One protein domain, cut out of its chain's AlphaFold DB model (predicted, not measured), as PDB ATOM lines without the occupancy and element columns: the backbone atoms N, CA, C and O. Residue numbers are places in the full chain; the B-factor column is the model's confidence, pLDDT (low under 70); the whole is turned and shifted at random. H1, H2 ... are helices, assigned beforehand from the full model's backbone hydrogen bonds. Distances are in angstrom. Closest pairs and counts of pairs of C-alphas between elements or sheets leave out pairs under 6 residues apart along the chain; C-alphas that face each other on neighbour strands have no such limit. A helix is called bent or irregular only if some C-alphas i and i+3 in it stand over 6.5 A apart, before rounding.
ATOM      1  N   GLY A  72      99.858  86.248  93.582       49.91
ATOM      2  CA  GLY A  72     100.218  85.760  94.920       49.91
ATOM      3  C   GLY A  72     101.707  85.420  95.115       49.91
ATOM      4  O   GLY A  72     102.220  85.570  96.220       49.91
ATOM      5  N   LEU A  73     102.431  85.019  94.059       52.53
ATOM      6  CA  LEU A  73     103.884  84.796  94.126       52.53
ATOM      7  C   LEU A  73     104.677  86.108  94.060       52.53
ATOM      8  O   LEU A  73     105.792  86.165  94.574       52.53
ATOM      9  N   LYS A  74     104.130  87.152  93.419       55.47
ATOM     10  CA  LYS A  74     104.780  88.471  93.358       55.47
ATOM     11  C   LYS A  74     104.845  89.088  94.750       55.47
ATOM     12  O   LYS A  74     105.935  89.417  95.197       55.47
ATOM     13  N   SER A  75     103.732  89.069  95.483       60.84
ATOM     14  CA  SER A  75     103.680  89.568  96.863       60.84
ATOM     15  C   SER A  75     104.664  88.849  97.791       60.84
ATOM     16  O   SER A  75     105.310  89.489  98.613       60.84
ATOM     17  N   GLN A  76     104.838  87.529  97.637       68.69
ATOM     18  CA  GLN A  76     105.816  86.777  98.428       68.69
ATOM     19  C   GLN A  76     107.266  87.134  98.058       68.69
ATOM     20  O   GLN A  76     108.108  87.263  98.942       68.69
ATOM     21  N   LYS A  77     107.569  87.322  96.766       69.19
ATOM     22  CA  LYS A  77     108.898  87.771  96.315       69.19
ATOM     23  C   LYS A  77     109.219  89.186  96.794       69.19
ATOM     24  O   LYS A  77     110.348  89.429  97.210       69.19
ATOM     25  N   ASP A  78     108.242  90.084  96.759       73.62
ATOM     26  CA  ASP A  78     108.404  91.466  97.207       73.62
ATOM     27  C   ASP A  78     108.631  91.541  98.723       73.62
ATOM     28  O   ASP A  78     109.486  92.302  99.175       73.62
ATOM     29  N   GLU A  79     107.937  90.714  99.512       78.38
ATOM     30  CA  GLU A  79     108.170  90.610 100.959       78.38
ATOM     31  C   GLU A  79     109.587  90.095 101.263       78.38
ATOM     32  O   GLU A  79     110.332  90.722 102.014       78.38
ATOM     33  N   LEU A  80     110.021  89.020 100.596       81.00
ATOM     34  CA  LEU A  80     111.374  88.474 100.760       81.00
ATOM     35  C   LEU A  80     112.464  89.482 100.366       81.00
ATOM     36  O   LEU A  80     113.505  89.576 101.023       81.00
ATOM     37  N   LEU A  81     112.233  90.255  99.301       84.75
ATOM     38  CA  LEU A  81     113.128  91.332  98.891       84.75
ATOM     39  C   LEU A  81     113.217  92.412  99.978       84.75
ATOM     40  O   LEU A  81     114.322  92.838 100.323       84.75
ATOM     41  N   ARG A  82     112.076  92.843 100.531       86.19
ATOM     42  CA  ARG A  82     112.021  93.841 101.612       86.19
ATOM     43  C   ARG A  82     112.777  93.364 102.843       86.19
ATOM     44  O   ARG A  82     113.608  94.107 103.364       86.19
ATOM     45  N   GLU A  83     112.540  92.131 103.280       86.62
ATOM     46  CA  GLU A  83     113.237  91.540 104.423       86.62
ATOM     47  C   GLU A  83     114.753  91.519 104.202       86.62
ATOM     48  O   GLU A  83     115.523  91.951 105.068       86.62
ATOM     49  N   ARG A  84     115.195  91.095 103.013       88.06
ATOM     50  CA  ARG A  84     116.617  91.026 102.665       88.06
ATOM     51  C   ARG A  84     117.263  92.407 102.587       88.06
ATOM     52  O   ARG A  84     118.358  92.587 103.121       88.06
ATOM     53  N   LEU A  85     116.594  93.393 101.989       89.88
ATOM     54  CA  LEU A  85     117.063  94.781 101.966       89.88
ATOM     55  C   LEU A  85     117.166  95.356 103.376       89.88
ATOM     56  O   LEU A  85     118.189  95.947 103.713       89.88
ATOM     57  N   ALA A  86     116.167  95.123 104.227       88.94
ATOM     58  CA  ALA A  86     116.196  95.573 105.612       88.94
ATOM     59  C   ALA A  86     117.366  94.948 106.389       88.94
ATOM     60  O   ALA A  86     118.034  95.640 107.157       88.94
ATOM     61  N   GLN A  87     117.647  93.656 106.192       90.12
ATOM     62  CA  GLN A  87     118.795  92.989 106.811       90.12
ATOM     63  C   GLN A  87     120.132  93.545 106.311       90.12
ATOM     64  O   GLN A  87     121.014  93.831 107.123       90.12
ATOM     65  N   LEU A  88     120.285  93.728 104.998       88.62
ATOM     66  CA  LEU A  88     121.508  94.263 104.397       88.62
ATOM     67  C   LEU A  88     121.753  95.722 104.806       88.62
ATOM     68  O   LEU A  88     122.866  96.063 105.200       88.62
ATOM     69  N   ALA A  89     120.714  96.557 104.807       89.06
ATOM     70  CA  ALA A  89     120.782  97.944 105.259       89.06
ATOM     71  C   ALA A  89     121.142  98.043 106.751       89.06
ATOM     72  O   ALA A  89     121.994  98.844 107.133       89.06
ATOM     73  N   LYS A  90     120.563  97.187 107.605       89.38
ATOM     74  CA  LYS A  90     120.944  97.101 109.028       89.38
ATOM     75  C   LYS A  90     122.393  96.657 109.200       89.38
ATOM     76  O   LYS A  90     123.097  97.215 110.034       89.38
ATOM     77  N   LYS A  91     122.848  95.682 108.408       89.75
ATOM     78  CA  LYS A  91     124.239  95.216 108.436       89.75
ATOM     79  C   LYS A  91     125.210  96.333 108.048       89.75
ATOM     80  O   LYS A  91     126.212  96.494 108.731       89.75
ATOM     81  N   LEU A  92     124.879  97.122 107.020       88.00
ATOM     82  CA  LEU A  92     125.645  98.311 106.631       88.00
ATOM     83  C   LEU A  92     125.673  99.373 107.731       88.00
ATOM     84  O   LEU A  92     126.717  99.952 108.015       88.00
ATOM     85  N   ALA A  93     124.531  99.632 108.366       87.81
ATOM     86  CA  ALA A  93     124.459 100.605 109.450       87.81
ATOM     87  C   ALA A  93     125.222 100.146 110.708       87.81
ATOM     88  O   ALA A  93     125.688 100.979 111.486       87.81
ATOM     89  N   GLY A  94     125.385  98.834 110.907       88.31
ATOM     90  CA  GLY A  94     126.111  98.264 112.037       88.31
ATOM     91  C   GLY A  94     125.479  98.674 113.367       88.31
ATOM     92  O   GLY A  94     124.318  98.374 113.635       88.31
ATOM     93  N   THR A  95     126.242  99.374 114.208       86.62
ATOM     94  CA  THR A  95     125.781  99.899 115.506       86.62
ATOM     95  C   THR A  95     125.227 101.324 115.433       86.62
ATOM     96  O   THR A  95     124.912 101.911 116.470       86.62
ATOM     97  N   ASP A  96     125.109 101.916 114.241       90.06
ATOM     98  CA  ASP A  96     124.523 103.245 114.080       90.06
ATOM     99  C   ASP A  96     122.987 103.184 114.133       90.06
ATOM    100  O   ASP A  96     122.274 103.175 113.127       90.06
ATOM    101  N   PHE A  97     122.458 103.164 115.357       88.94
ATOM    102  CA  PHE A  97     121.017 103.153 115.606       88.94
ATOM    103  C   PHE A  97     120.298 104.397 115.065       88.94
ATOM    104  O   PHE A  97     119.105 104.327 114.760       88.94
ATOM    105  N   LYS A  98     120.996 105.537 114.926       91.62
ATOM    106  CA  LYS A  98     120.406 106.755 114.353       91.62
ATOM    107  C   LYS A  98     120.170 106.563 112.861       91.62
ATOM    108  O   LYS A  98     119.093 106.908 112.378       91.62
ATOM    109  N   LEU A  99     121.138 105.979 112.158       89.81
ATOM    110  CA  LEU A  99     121.012 105.645 110.744       89.81
ATOM    111  C   LEU A  99     119.920 104.594 110.508       89.81
ATOM    112  O   LEU A  99     119.056 104.809 109.663       89.81
ATOM    113  N   ILE A 100     119.878 103.521 111.308       90.50
ATOM    114  CA  ILE A 100     118.811 102.505 111.221       90.50
ATOM    115  C   ILE A 100     117.433 103.157 111.370       90.50
ATOM    116  O   ILE A 100     116.537 102.903 110.565       90.50
ATOM    117  N   LYS A 101     117.269 104.045 112.360       92.38
ATOM    118  CA  LYS A 101     116.013 104.772 112.566       92.38
ATOM    119  C   LYS A 101     115.656 105.648 111.362       92.38
ATOM    120  O   LYS A 101     114.502 105.636 110.946       92.38
ATOM    121  N   LYS A 102     116.619 106.380 110.792       92.75
ATOM    122  CA  LYS A 102     116.403 107.214 109.595       92.75
ATOM    123  C   LYS A 102     115.962 106.390 108.385       92.75
ATOM    124  O   LYS A 102     115.041 106.806 107.686       92.75
ATOM    125  N   ILE A 103     116.582 105.232 108.156       91.81
ATOM    126  CA  ILE A 103     116.219 104.314 107.067       91.81
ATOM    127  C   ILE A 103     114.778 103.831 107.253       91.81
ATOM    128  O   ILE A 103     113.959 103.972 106.351       91.81
ATOM    129  N   SER A 104     114.443 103.320 108.443       90.06
ATOM    130  CA  SER A 104     113.082 102.859 108.738       90.06
ATOM    131  C   SER A 104     112.044 103.973 108.600       90.06
ATOM    132  O   SER A 104     110.968 103.728 108.064       90.06
ATOM    133  N   GLN A 105     112.377 105.194 109.030       92.75
ATOM    134  CA  GLN A 105     111.505 106.355 108.866       92.75
ATOM    135  C   GLN A 105     111.307 106.707 107.387       92.75
ATOM    136  O   GLN A 105     110.181 106.907 106.961       92.75
ATOM    137  N   SER A 106     112.372 106.691 106.582       91.50
ATOM    138  CA  SER A 106     112.287 107.024 105.151       91.50
ATOM    139  C   SER A 106     111.375 106.061 104.394       91.50
ATOM    140  O   SER A 106     110.569 106.489 103.574       91.50
ATOM    141  N   VAL A 107     111.446 104.763 104.702       91.94
ATOM    142  CA  VAL A 107     110.524 103.767 104.130       91.94
ATOM    143  C   VAL A 107     109.082 104.048 104.557       91.94
ATOM    144  O   VAL A 107     108.188 104.024 103.714       91.94
ATOM    145  N   ALA A 108     108.859 104.361 105.838       90.88
ATOM    146  CA  ALA A 108     107.535 104.688 106.365       90.88
ATOM    147  C   ALA A 108     106.946 105.978 105.768       90.88
ATOM    148  O   ALA A 108     105.730 106.066 105.622       90.88
ATOM    149  N   ASP A 109     107.787 106.945 105.400       90.06
ATOM    150  CA  ASP A 109     107.360 108.207 104.795       90.06
ATOM    151  C   ASP A 109     107.084 108.047 103.286       90.06
ATOM    152  O   ASP A 109     106.113 108.592 102.766       90.06
ATOM    153  N   ILE A 110     107.908 107.272 102.569       90.81
ATOM    154  CA  ILE A 110     107.831 107.134 101.104       90.81
ATOM    155  C   ILE A 110     106.787 106.104 100.665       90.81
ATOM    156  O   ILE A 110     106.090 106.335  99.680       90.81
ATOM    157  N   GLU A 111     106.649 104.970 101.361       89.56
ATOM    158  CA  GLU A 111     105.723 103.905 100.954       89.56
ATOM    159  C   GLU A 111     104.250 104.353 100.840       89.56
ATOM    160  O   GLU A 111     103.635 104.046  99.811       89.56
ATOM    161  N   PRO A 112     103.643 105.059 101.820       90.50
ATOM    162  CA  PRO A 112     102.259 105.511 101.687       90.50
ATOM    163  C   PRO A 112     102.113 106.526 100.552       90.50
ATOM    164  O   PRO A 112     101.205 106.388  99.735       90.50
ATOM    165  N   VAL A 113     103.053 107.466 100.427       89.94
ATOM    166  CA  VAL A 113     103.040 108.487  99.370       89.94
ATOM    167  C   VAL A 113     103.145 107.845  97.986       89.94
ATOM    168  O   VAL A 113     102.423 108.226  97.067       89.94
ATOM    169  N   ALA A 114     104.002 106.835  97.837       89.56
ATOM    170  CA  ALA A 114     104.143 106.084  96.598       89.56
ATOM    171  C   ALA A 114     102.861 105.321  96.241       89.56
ATOM    172  O   ALA A 114     102.459 105.325  95.079       89.56
ATOM    173  N   LYS A 115     102.174 104.731  97.231       88.69
ATOM    174  CA  LYS A 115     100.875 104.070  97.027       88.69
ATOM    175  C   LYS A 115      99.789 105.057  96.604       88.69
ATOM    176  O   LYS A 115      99.078 104.786  95.641       88.69
ATOM    177  N   GLU A 116      99.671 106.192  97.290       89.38
ATOM    178  CA  GLU A 116      98.663 107.219  96.991       89.38
ATOM    179  C   GLU A 116      98.854 107.842  95.606       89.38
ATOM    180  O   GLU A 116      97.882 108.156  94.923       89.38
ATOM    181  N   GLN A 117     100.105 108.002  95.175       87.25
ATOM    182  CA  GLN A 117     100.449 108.619  93.894       87.25
ATOM    183  C   GLN A 117     100.592 107.606  92.748       87.25
ATOM    184  O   GLN A 117     100.891 108.009  91.627       87.25
ATOM    185  N   GLY A 118     100.377 106.310  93.007       84.38
ATOM    186  CA  GLY A 118     100.491 105.254  91.998       84.38
ATOM    187  C   GLY A 118     101.910 105.066  91.449       84.38
ATOM    188  O   GLY A 118     102.069 104.650  90.304       84.38
ATOM    189  N   LEU A 119     102.934 105.395  92.239       87.75
ATOM    190  CA  LEU A 119     104.339 105.219  91.873       87.75
ATOM    191  C   LEU A 119     104.739 103.737  91.936       87.75
ATOM    192  O   LEU A 119     104.195 102.969  92.734       87.75
ATOM    193  N   ASP A 120     105.723 103.327  91.127       86.06
ATOM    194  CA  ASP A 120     106.203 101.941  91.128       86.06
ATOM    195  C   ASP A 120     106.900 101.603  92.458       86.06
ATOM    196  O   ASP A 120     108.044 101.987  92.724       86.06
ATOM    197  N   LEU A 121     106.203 100.831  93.294       86.25
ATOM    198  CA  LEU A 121     106.697 100.362  94.589       86.25
ATOM    199  C   LEU A 121     107.946  99.484  94.462       86.25
ATOM    200  O   LEU A 121     108.744  99.439  95.400       86.25
ATOM    201  N   SER A 122     108.150  98.838  93.308       85.50
ATOM    202  CA  SER A 122     109.345  98.033  93.022       85.50
ATOM    203  C   SER A 122     110.622  98.871  92.975       85.50
ATOM    204  O   SER A 122     111.709  98.314  93.085       85.50
ATOM    205  N   ILE A 123     110.498 100.186  92.771       89.88
ATOM    206  CA  ILE A 123     111.609 101.143  92.682       89.88
ATOM    207  C   ILE A 123     111.610 102.034  93.926       89.88
ATOM    208  O   ILE A 123     112.646 102.197  94.571       89.88
ATOM    209  N   ALA A 124     110.440 102.554  94.309       91.06
ATOM    210  CA  ALA A 124     110.298 103.488  95.421       91.06
ATOM    211  C   ALA A 124     110.731 102.882  96.765       91.06
ATOM    212  O   ALA A 124     111.454 103.526  97.525       91.06
ATOM    213  N   VAL A 125     110.329 101.637  97.054       91.19
ATOM    214  CA  VAL A 125     110.657 100.985  98.332       91.19
ATOM    215  C   VAL A 125     112.157 100.688  98.434       91.19
ATOM    216  O   VAL A 125     112.757 101.098  99.430       91.19
ATOM    217  N   PRO A 126     112.819 100.059  97.438       92.44
ATOM    218  CA  PRO A 126     114.271  99.906  97.472       92.44
ATOM    219  C   PRO A 126     115.017 101.237  97.567       92.44
ATOM    220  O   PRO A 126     115.944 101.342  98.366       92.44
ATOM    221  N   ALA A 127     114.595 102.274  96.838       93.94
ATOM    222  CA  ALA A 127     115.224 103.591  96.924       93.94
ATOM    223  C   ALA A 127     115.128 104.190  98.341       93.94
ATOM    224  O   ALA A 127     116.115 104.706  98.867       93.94
ATOM    225  N   ALA A 128     113.972 104.051  98.998       93.69
ATOM    226  CA  ALA A 128     113.745 104.532 100.360       93.69
ATOM    227  C   ALA A 128     114.660 103.866 101.404       93.69
ATOM    228  O   ALA A 128     115.072 104.517 102.366       93.69
ATOM    229  N   TYR A 129     115.022 102.593 101.211       92.50
ATOM    230  CA  TYR A 129     115.982 101.907 102.084       92.50
ATOM    231  C   TYR A 129     117.402 102.477 101.972       92.50
ATOM    232  O   TYR A 129     118.159 102.429 102.942       92.50
ATOM    233  N   LEU A 130     117.773 102.989 100.797       93.56
ATOM    234  CA  LEU A 130     119.153 103.357 100.467       93.56
ATOM    235  C   LEU A 130     119.423 104.854 100.564       93.56
ATOM    236  O   LEU A 130     120.567 105.237 100.791       93.56
ATOM    237  N   ILE A 131     118.387 105.691 100.455       93.56
ATOM    238  CA  ILE A 131     118.519 107.151 100.379       93.56
ATOM    239  C   ILE A 131     119.276 107.763 101.564       93.56
ATOM    240  O   ILE A 131     120.056 108.695 101.388       93.56
ATOM    241  N   GLN A 132     119.100 107.206 102.764       91.62
ATOM    242  CA  GLN A 132     119.750 107.693 103.984       91.62
ATOM    243  C   GLN A 132     121.147 107.107 104.209       91.62
ATOM    244  O   GLN A 132     121.846 107.556 105.116       91.62
ATOM    245  N   ILE A 133     121.538 106.080 103.447       90.81
ATOM    246  CA  ILE A 133     122.819 105.402 103.626       90.81
ATOM    247  C   ILE A 133     123.889 106.188 102.861       90.81
ATOM    248  O   ILE A 133     123.796 106.308 101.636       90.81
ATOM    249  N   PRO A 134     124.911 106.707 103.554       90.94
ATOM    250  CA  PRO A 134     125.956 107.484 102.910       90.94
ATOM    251  C   PRO A 134     126.959 106.555 102.199       90.94
ATOM    252  O   PRO A 134     127.088 105.375 102.549       90.94
ATOM    253  N   MET A 135     127.656 107.064 101.177       87.12
ATOM    254  CA  MET A 135     128.519 106.254 100.298       87.12
ATOM    255  C   MET A 135     129.641 105.524 101.051       87.12
ATOM    256  O   MET A 135     129.997 104.403 100.687       87.12
ATOM    257  N   GLU A 136     130.145 106.111 102.132       89.00
ATOM    258  CA  GLU A 136     131.212 105.564 102.970       89.00
ATOM    259  C   GLU A 136     130.813 104.211 103.572       89.00
ATOM    260  O   GLU A 136     131.632 103.297 103.638       89.00
ATOM    261  N   LYS A 137     129.535 104.030 103.933       89.31
ATOM    262  CA  LYS A 137     129.036 102.768 104.502       89.31
ATOM    263  C   LYS A 137     129.094 101.606 103.524       89.31
ATOM    264  O   LYS A 137     129.344 100.474 103.934       89.31
ATOM    265  N   TYR A 138     128.887 101.878 102.240       88.25
ATOM    266  CA  TYR A 138     129.032 100.868 101.197       88.25
ATOM    267  C   TYR A 138     130.501 100.462 101.054       88.25
ATOM    268  O   TYR A 138     130.810  99.272 101.063       88.25
ATOM    269  N   GLN A 139     131.402 101.443 101.024       86.50
ATOM    270  CA  GLN A 139     132.840 101.210 100.889       86.50
ATOM    271  C   GLN A 139     133.427 100.451 102.088       86.50
ATOM    272  O   GLN A 139     134.214  99.533 101.887       86.50
ATOM    273  N   GLU A 140     132.994 100.762 103.317       87.75
ATOM    274  CA  GLU A 140     133.356 100.021 104.541       87.75
ATOM    275  C   GLU A 140     132.988  98.526 104.474       87.75
ATOM    276  O   GLU A 140     133.564  97.716 105.195       87.75
ATOM    277  N   SER A 141     132.020  98.157 103.631       81.81
ATOM    278  CA  SER A 141     131.519  96.786 103.477       81.81
ATOM    279  C   SER A 141     131.894  96.147 102.134       81.81
ATOM    280  O   SER A 141     131.217  95.210 101.697       81.81
ATOM    281  N   ASP A 142     132.941  96.654 101.473       85.62
ATOM    282  CA  ASP A 142     133.424  96.193 100.163       85.62
ATOM    283  C   ASP A 142     132.343  96.229  99.063       85.62
ATOM    284  O   ASP A 142     132.280  95.358  98.190       85.62
ATOM    285  N   LEU A 143     131.455  97.225  99.116       86.50
ATOM    286  CA  LEU A 143     130.449  97.500  98.090       86.50
ATOM    287  C   LEU A 143     130.830  98.758  97.307       86.50
ATOM    288  O   LEU A 143     131.157  99.794  97.886       86.50
ATOM    289  N   ALA A 144     130.688  98.708  95.982       86.56
ATOM    290  CA  ALA A 144     130.909  99.876  95.125       86.56
ATOM    291  C   ALA A 144     129.826 100.968  95.292       86.56
ATOM    292  O   ALA A 144     130.044 102.126  94.925       86.56
ATOM    293  N   GLY A 145     128.653 100.617  95.830       89.44
ATOM    294  CA  GLY A 145     127.555 101.551  96.078       89.44
ATOM    295  C   GLY A 145     126.179 100.881  96.202       89.44
ATOM    296  O   GLY A 145     126.106  99.655  96.344       89.44
ATOM    297  N   PRO A 146     125.095 101.677  96.114       89.19
ATOM    298  CA  PRO A 146     123.710 101.211  96.226       89.19
ATOM    299  C   PRO A 146     123.362 100.081  95.246       89.19
ATOM    300  O   PRO A 146     122.752  99.091  95.650       89.19
ATOM    301  N   CYS A 147     123.817 100.171  93.991       90.12
ATOM    302  CA  CYS A 147     123.587  99.139  92.969       90.12
ATOM    303  C   CYS A 147     124.046  97.729  93.400       90.12
ATOM    304  O   CYS A 147     123.288  96.769  93.266       90.12
ATOM    305  N   ASP A 148     125.248  97.587  93.977       88.06
ATOM    306  CA  ASP A 148     125.772  96.276  94.411       88.06
ATOM    307  C   ASP A 148     124.930  95.691  95.558       88.06
ATOM    308  O   ASP A 148     124.631  94.497  95.588       88.06
ATOM    309  N   LEU A 149     124.438  96.540  96.469       89.25
ATOM    310  CA  LEU A 149     123.535  96.088  97.528       89.25
ATOM    311  C   LEU A 149     122.213  95.541  96.967       89.25
ATOM    312  O   LEU A 149     121.728  94.512  97.437       89.25
ATOM    313  N   LEU A 150     121.638  96.210  95.964       90.75
ATOM    314  CA  LEU A 150     120.383  95.799  95.324       90.75
ATOM    315  C   LEU A 150     120.535  94.478  94.570       90.75
ATOM    316  O   LEU A 150     119.688  93.592  94.701       90.75
ATOM    317  N   LEU A 151     121.644  94.305  93.849       87.75
ATOM    318  CA  LEU A 151     121.983  93.037  93.201       87.75
ATOM    319  C   LEU A 151     122.126  91.914  94.236       87.75
ATOM    320  O   LEU A 151     121.538  90.843  94.086       87.75
ATOM    321  N   ARG A 152     122.824  92.174  95.351       85.94
ATOM    322  CA  ARG A 152     122.935  91.222  96.469       85.94
ATOM    323  C   ARG A 152     121.604  90.942  97.157       85.94
ATOM    324  O   ARG A 152     121.474  89.881  97.771       85.94
ATOM    325  N   ALA A 153     120.635  91.849  97.080       83.88
ATOM    326  CA  ALA A 153     119.272  91.629  97.554       83.88
ATOM    327  C   ALA A 153     118.428  90.787  96.578       83.88
ATOM    328  O   ALA A 153     117.407  90.240  96.988       83.88
ATOM    329  N   GLY A 154     118.879  90.611  95.333       81.56
ATOM    330  CA  GLY A 154     118.185  89.837  94.302       81.56
ATOM    331  C   GLY A 154     117.326  90.678  93.358       81.56
ATOM    332  O   GLY A 154     116.455  90.126  92.687       81.56
ATOM    333  N   LEU A 155     117.544  91.997  93.303       86.44
ATOM    334  CA  LEU A 155     116.931  92.852  92.289       86.44
ATOM    335  C   LEU A 155     117.578  92.596  90.918       86.44
ATOM    336  O   LEU A 155     118.776  92.322  90.837       86.44
ATOM    337  N   SER A 156     116.801  92.706  89.837       86.75
ATOM    338  CA  SER A 156     117.355  92.612  88.482       86.75
ATOM    339  C   SER A 156     118.322  93.765  88.208       86.75
ATOM    340  O   SER A 156     118.155  94.864  88.738       86.75
ATOM    341  N   GLU A 157     119.319  93.533  87.355       84.94
ATOM    342  CA  GLU A 157     120.363  94.519  87.044       84.94
ATOM    343  C   GLU A 157     119.801  95.832  86.485       84.94
ATOM    344  O   GLU A 157     120.253  96.912  86.859       84.94
ATOM    345  N   GLU A 158     118.769  95.745  85.648       88.00
ATOM    346  CA  GLU A 158     118.071  96.905  85.093       88.00
ATOM    347  C   GLU A 158     117.429  97.763  86.195       88.00
ATOM    348  O   GLU A 158     117.700  98.961  86.287       88.00
ATOM    349  N   LYS A 159     116.663  97.138  87.101       87.75
ATOM    350  CA  LYS A 159     116.028  97.840  88.227       87.75
ATOM    351  C   LYS A 159     117.056  98.362  89.227       87.75
ATOM    352  O   LYS A 159     116.896  99.460  89.750       87.75
ATOM    353  N   ALA A 160     118.115  97.598  89.493       89.75
ATOM    354  CA  ALA A 160     119.176  97.997  90.410       89.75
ATOM    355  C   ALA A 160     119.891  99.267  89.928       89.75
ATOM    356  O   ALA A 160     120.101 100.184  90.721       89.75
ATOM    357  N   ARG A 161     120.206  99.353  88.628       90.75
ATOM    358  CA  ARG A 161     120.798 100.556  88.024       90.75
ATOM    359  C   ARG A 161     119.864 101.754  88.088       90.75
ATOM    360  O   ARG A 161     120.304 102.831  88.473       90.75
ATOM    361  N   GLN A 162     118.589 101.552  87.762       91.69
ATOM    362  CA  GLN A 162     117.595 102.619  87.815       91.69
ATOM    363  C   GLN A 162     117.462 103.198  89.231       91.69
ATOM    364  O   GLN A 162     117.486 104.411  89.416       91.69
ATOM    365  N   VAL A 163     117.362 102.336  90.247       92.62
ATOM    366  CA  VAL A 163     117.293 102.775  91.646       92.62
ATOM    367  C   VAL A 163     118.593 103.465  92.075       92.62
ATOM    368  O   VAL A 163     118.528 104.479  92.762       92.62
ATOM    369  N   ASP A 164     119.764 102.954  91.680       93.00
ATOM    370  CA  ASP A 164     121.063 103.566  92.006       93.00
ATOM    371  C   ASP A 164     121.182 104.993  91.455       93.00
ATOM    372  O   ASP A 164     121.574 105.897  92.189       93.00
ATOM    373  N   GLU A 165     120.787 105.210  90.198       92.75
ATOM    374  CA  GLU A 165     120.775 106.535  89.572       92.75
ATOM    375  C   GLU A 165     119.857 107.500  90.334       92.75
ATOM    376  O   GLU A 165     120.297 108.566  90.768       92.75
ATOM    377  N   ILE A 166     118.614 107.081  90.593       92.75
ATOM    378  CA  ILE A 166     117.621 107.885  91.314       92.75
ATOM    379  C   ILE A 166     118.108 108.238  92.726       92.75
ATOM    380  O   ILE A 166     117.986 109.383  93.156       92.75
ATOM    381  N   VAL A 167     118.663 107.269  93.460       93.12
ATOM    382  CA  VAL A 167     119.162 107.482  94.826       93.12
ATOM    383  C   VAL A 167     120.340 108.452  94.825       93.12
ATOM    384  O   VAL A 167     120.359 109.382  95.631       93.12
ATOM    385  N   ARG A 168     121.303 108.279  93.913       90.75
ATOM    386  CA  ARG A 168     122.466 109.174  93.802       90.75
ATOM    387  C   ARG A 168     122.066 110.594  93.438       90.75
ATOM    388  O   ARG A 168     122.677 111.535  93.938       90.75
ATOM    389  N   ASP A 169     121.074 110.755  92.571       91.75
ATOM    390  CA  ASP A 169     120.568 112.072  92.206       91.75
ATOM    391  C   ASP A 169     119.805 112.715  93.359       91.75
ATOM    392  O   ASP A 169     120.094 113.857  93.710       91.75
ATOM    393  N   ALA A 170     118.929 111.968  94.034       91.31
ATOM    394  CA  ALA A 170     118.196 112.453  95.197       91.31
ATOM    395  C   ALA A 170     119.129 112.881  96.350       91.31
ATOM    396  O   ALA A 170     118.892 113.913  96.976       91.31
ATOM    397  N   GLN A 171     120.228 112.157  96.595       90.50
ATOM    398  CA  GLN A 171     121.215 112.489  97.635       90.50
ATOM    399  C   GLN A 171     121.972 113.809  97.401       90.50
ATOM    400  O   GLN A 171     122.577 114.328  98.337       90.50
ATOM    401  N   LYS A 172     121.950 114.374  96.185       90.31
ATOM    402  CA  LYS A 172     122.571 115.681  95.891       90.31
ATOM    403  C   LYS A 172     121.738 116.861  96.402       90.31
ATOM    404  O   LYS A 172     122.237 117.985  96.421       90.31
ATOM    405  N   HIS A 173     120.480 116.629  96.769       89.31
ATOM    406  CA  HIS A 173     119.564 117.667  97.228       89.31
ATOM    407  C   HIS A 173     119.591 117.825  98.753       89.31
ATOM    408  O   HIS A 173     119.888 116.888  99.488       89.31
ATOM    409  N   GLU A 174     119.236 119.023  99.225       81.69
ATOM    410  CA  GLU A 174     119.166 119.355 100.658       81.69
ATOM    411  C   GLU A 174     118.097 118.533 101.401       81.69
ATOM    412  O   GLU A 174     118.291 118.170 102.560       81.69
ATOM    413  N   ASP A 175     117.013 118.164 100.706       88.25
ATOM    414  CA  ASP A 175     116.014 117.190 101.162       88.25
ATOM    415  C   ASP A 175     115.965 115.979 100.207       88.25
ATOM    416  O   ASP A 175     115.248 115.998  99.197       88.25
ATOM    417  N   PRO A 176     116.718 114.906 100.516       87.38
ATOM    418  CA  PRO A 176     116.766 113.709  99.685       87.38
ATOM    419  C   PRO A 176     115.426 112.973  99.570       87.38
ATOM    420  O   PRO A 176     115.195 112.292  98.573       87.38
ATOM    421  N   ILE A 177     114.530 113.093 100.558       86.81
ATOM    422  CA  ILE A 177     113.235 112.394 100.542       86.81
ATOM    423  C   ILE A 177     112.290 113.082  99.557       86.81
ATOM    424  O   ILE A 177     111.693 112.421  98.705       86.81
ATOM    425  N   GLN A 178     112.185 114.411  99.627       86.81
ATOM    426  CA  GLN A 178     111.365 115.170  98.679       86.81
ATOM    427  C   GLN A 178     111.908 115.069  97.252       86.81
ATOM    428  O   GLN A 178     111.135 114.887  96.307       86.81
ATOM    429  N   ALA A 179     113.234 115.117  97.090       89.62
ATOM    430  CA  ALA A 179     113.871 114.923  95.792       89.62
ATOM    431  C   ALA A 179     113.583 113.529  95.216       89.62
ATOM    432  O   ALA A 179     113.252 113.412  94.036       89.62
ATOM    433  N   LEU A 180     113.626 112.484  96.049       90.31
ATOM    434  CA  LEU A 180     113.303 111.126  95.624       90.31
ATOM    435  C   LEU A 180     111.864 111.018  95.101       90.31
ATOM    436  O   LEU A 180     111.645 110.472  94.023       90.31
ATOM    437  N   ILE A 181     110.886 111.578  95.819       87.69
ATOM    438  CA  ILE A 181     109.478 111.576  95.386       87.69
ATOM    439  C   ILE A 181     109.314 112.311  94.049       87.69
ATOM    440  O   ILE A 181     108.554 111.867  93.191       87.69
ATOM    441  N   ALA A 182     110.025 113.423  93.850       88.00
ATOM    442  CA  ALA A 182     109.990 114.166  92.593       88.00
ATOM    443  C   ALA A 182     110.610 113.377  91.424       88.00
ATOM    444  O   ALA A 182     110.052 113.386  90.329       88.00
ATOM    445  N   LEU A 183     111.722 112.672  91.654       89.06
ATOM    446  CA  LEU A 183     112.391 111.852  90.638       89.06
ATOM    447  C   LEU A 183     111.581 110.608  90.260       89.06
ATOM    448  O   LEU A 183     111.554 110.244  89.091       89.06
ATOM    449  N   LEU A 184     110.874 109.998  91.213       86.88
ATOM    450  CA  LEU A 184     110.007 108.842  90.954       86.88
ATOM    451  C   LEU A 184     108.786 109.178  90.079       86.88
ATOM    452  O   LEU A 184     108.185 108.272  89.510       86.88
ATOM    453  N   LYS A 185     108.405 110.459  89.979       82.38
ATOM    454  CA  LYS A 185     107.291 110.937  89.136       82.38
ATOM    455  C   LYS A 185     107.670 111.172  87.675       82.38
ATOM    456  O   LYS A 185     106.779 111.466  86.877       82.38
ATOM    457  N   ARG A 186     108.963 111.173  87.362       71.88
ATOM    458  CA  ARG A 186     109.492 111.530  86.047       71.88
ATOM    459  C   ARG A 186     109.522 110.325  85.118       71.88
ATOM    460  O   ARG A 186     109.259 110.550  83.916       71.88
TER     461      ARG A 186
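Overview. This is residues 72 to 186 of the 186 residues of an uncharacterized protein of Dissulfuribacter thermophilus (UniProt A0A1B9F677). Two long helices, H1 and H2, make a narrow V that is closed near their tight link, and the shorter H3 packs on both of them, the three centres making a triangle, with H3 nearest to the middle of the whole. Over this three-helix bundle, H5 and H6 form a hairpin, with H5 packed on H1 and H6 crossing H3, while H7 packs on H2 and H6 and the short H4 lies near the closed end of the V. The printed part has 115 residues, with seven named helices, H1 to H7 in chain order, and no named strand; the class is all helix. It is compact, with a radius of gyration of the C-alphas of 13.0 A, and rounded, spanning 36 by 35 by 26 A.

Along the chain. H1, residues 72 to 93, begins at C-alpha 72 (100.218, 85.760, 94.920) and is 31.9 A long. H2, residues 97 to 116, is 29.4 A long and only just irregular: C-alphas 109 and 112 are 6.6 A apart. H3 is residues 121 to 130, 14.1 A. H4 is residues 135 to 139, 6.7 A, and H5 is residues 146 to 153, 10.6 A. H6, residues 157 to 170, is 19.8 A long and begins at C-alpha 157 (120.363, 94.519, 87.044). H7, residues 176 to 184, measures 12.1 A and ends at C-alpha 184 (110.007, 108.842, 90.954).

Arrangement. H1, H2 and H3 form an up and down bundle, each running against the one before it. H1 touches H2 with residues 89 to 93 alone, closest at the C-alphas of Lys 90 and Ile 100, 6.2 A, in a hairpin at a shallow tilt of 29 degrees. H2 and H3, also a hairpin, touch at a shallow tilt of 20 degrees; the C-alphas of Val 107 and Ala 128 come closest, 5.0 A. H1 and H3 touch, closest at Ala 89 and Tyr 129, 7.0 A between C-alphas. H4 and H1 only just touch, with 3 pairs of C-alphas within 8 A, the closest Leu 92 and Lys 137 at 6.0 A. H5 touches H1 at a steep tilt of 55 degrees, with C-alphas 84 and 153 closest, 5.8 A. H5 and H6 are a hairpin, with C-alphas 147 and 164 closest, 5.2 A. H6 touches H3 at a steep tilt of 55 degrees, the C-alphas of Ala 127 and Val 163 closest, 5.7 A. H7 touches H6, closest at C-alphas 170 and 176, 4.9 A, and H2, closest at C-alphas 106 and 177, 7.1 A. H1 and H6 are apart. Every O i to N i+4 pair is within hydrogen-bond range in H4, H5, H6 and H7; H1 has 17 of 18, H2 14 of 16 and H3 5 of 6.

Size, cuts and confidence. The two C-alphas farthest apart, those of Gly 72 and Glu 174, are 39.0 A apart. The printed part has no cut and no long link; H4 to H5 is short and the other links are tight. The mean pLDDT of the printed part is 87.1, and residues 72 to 77 are under 70.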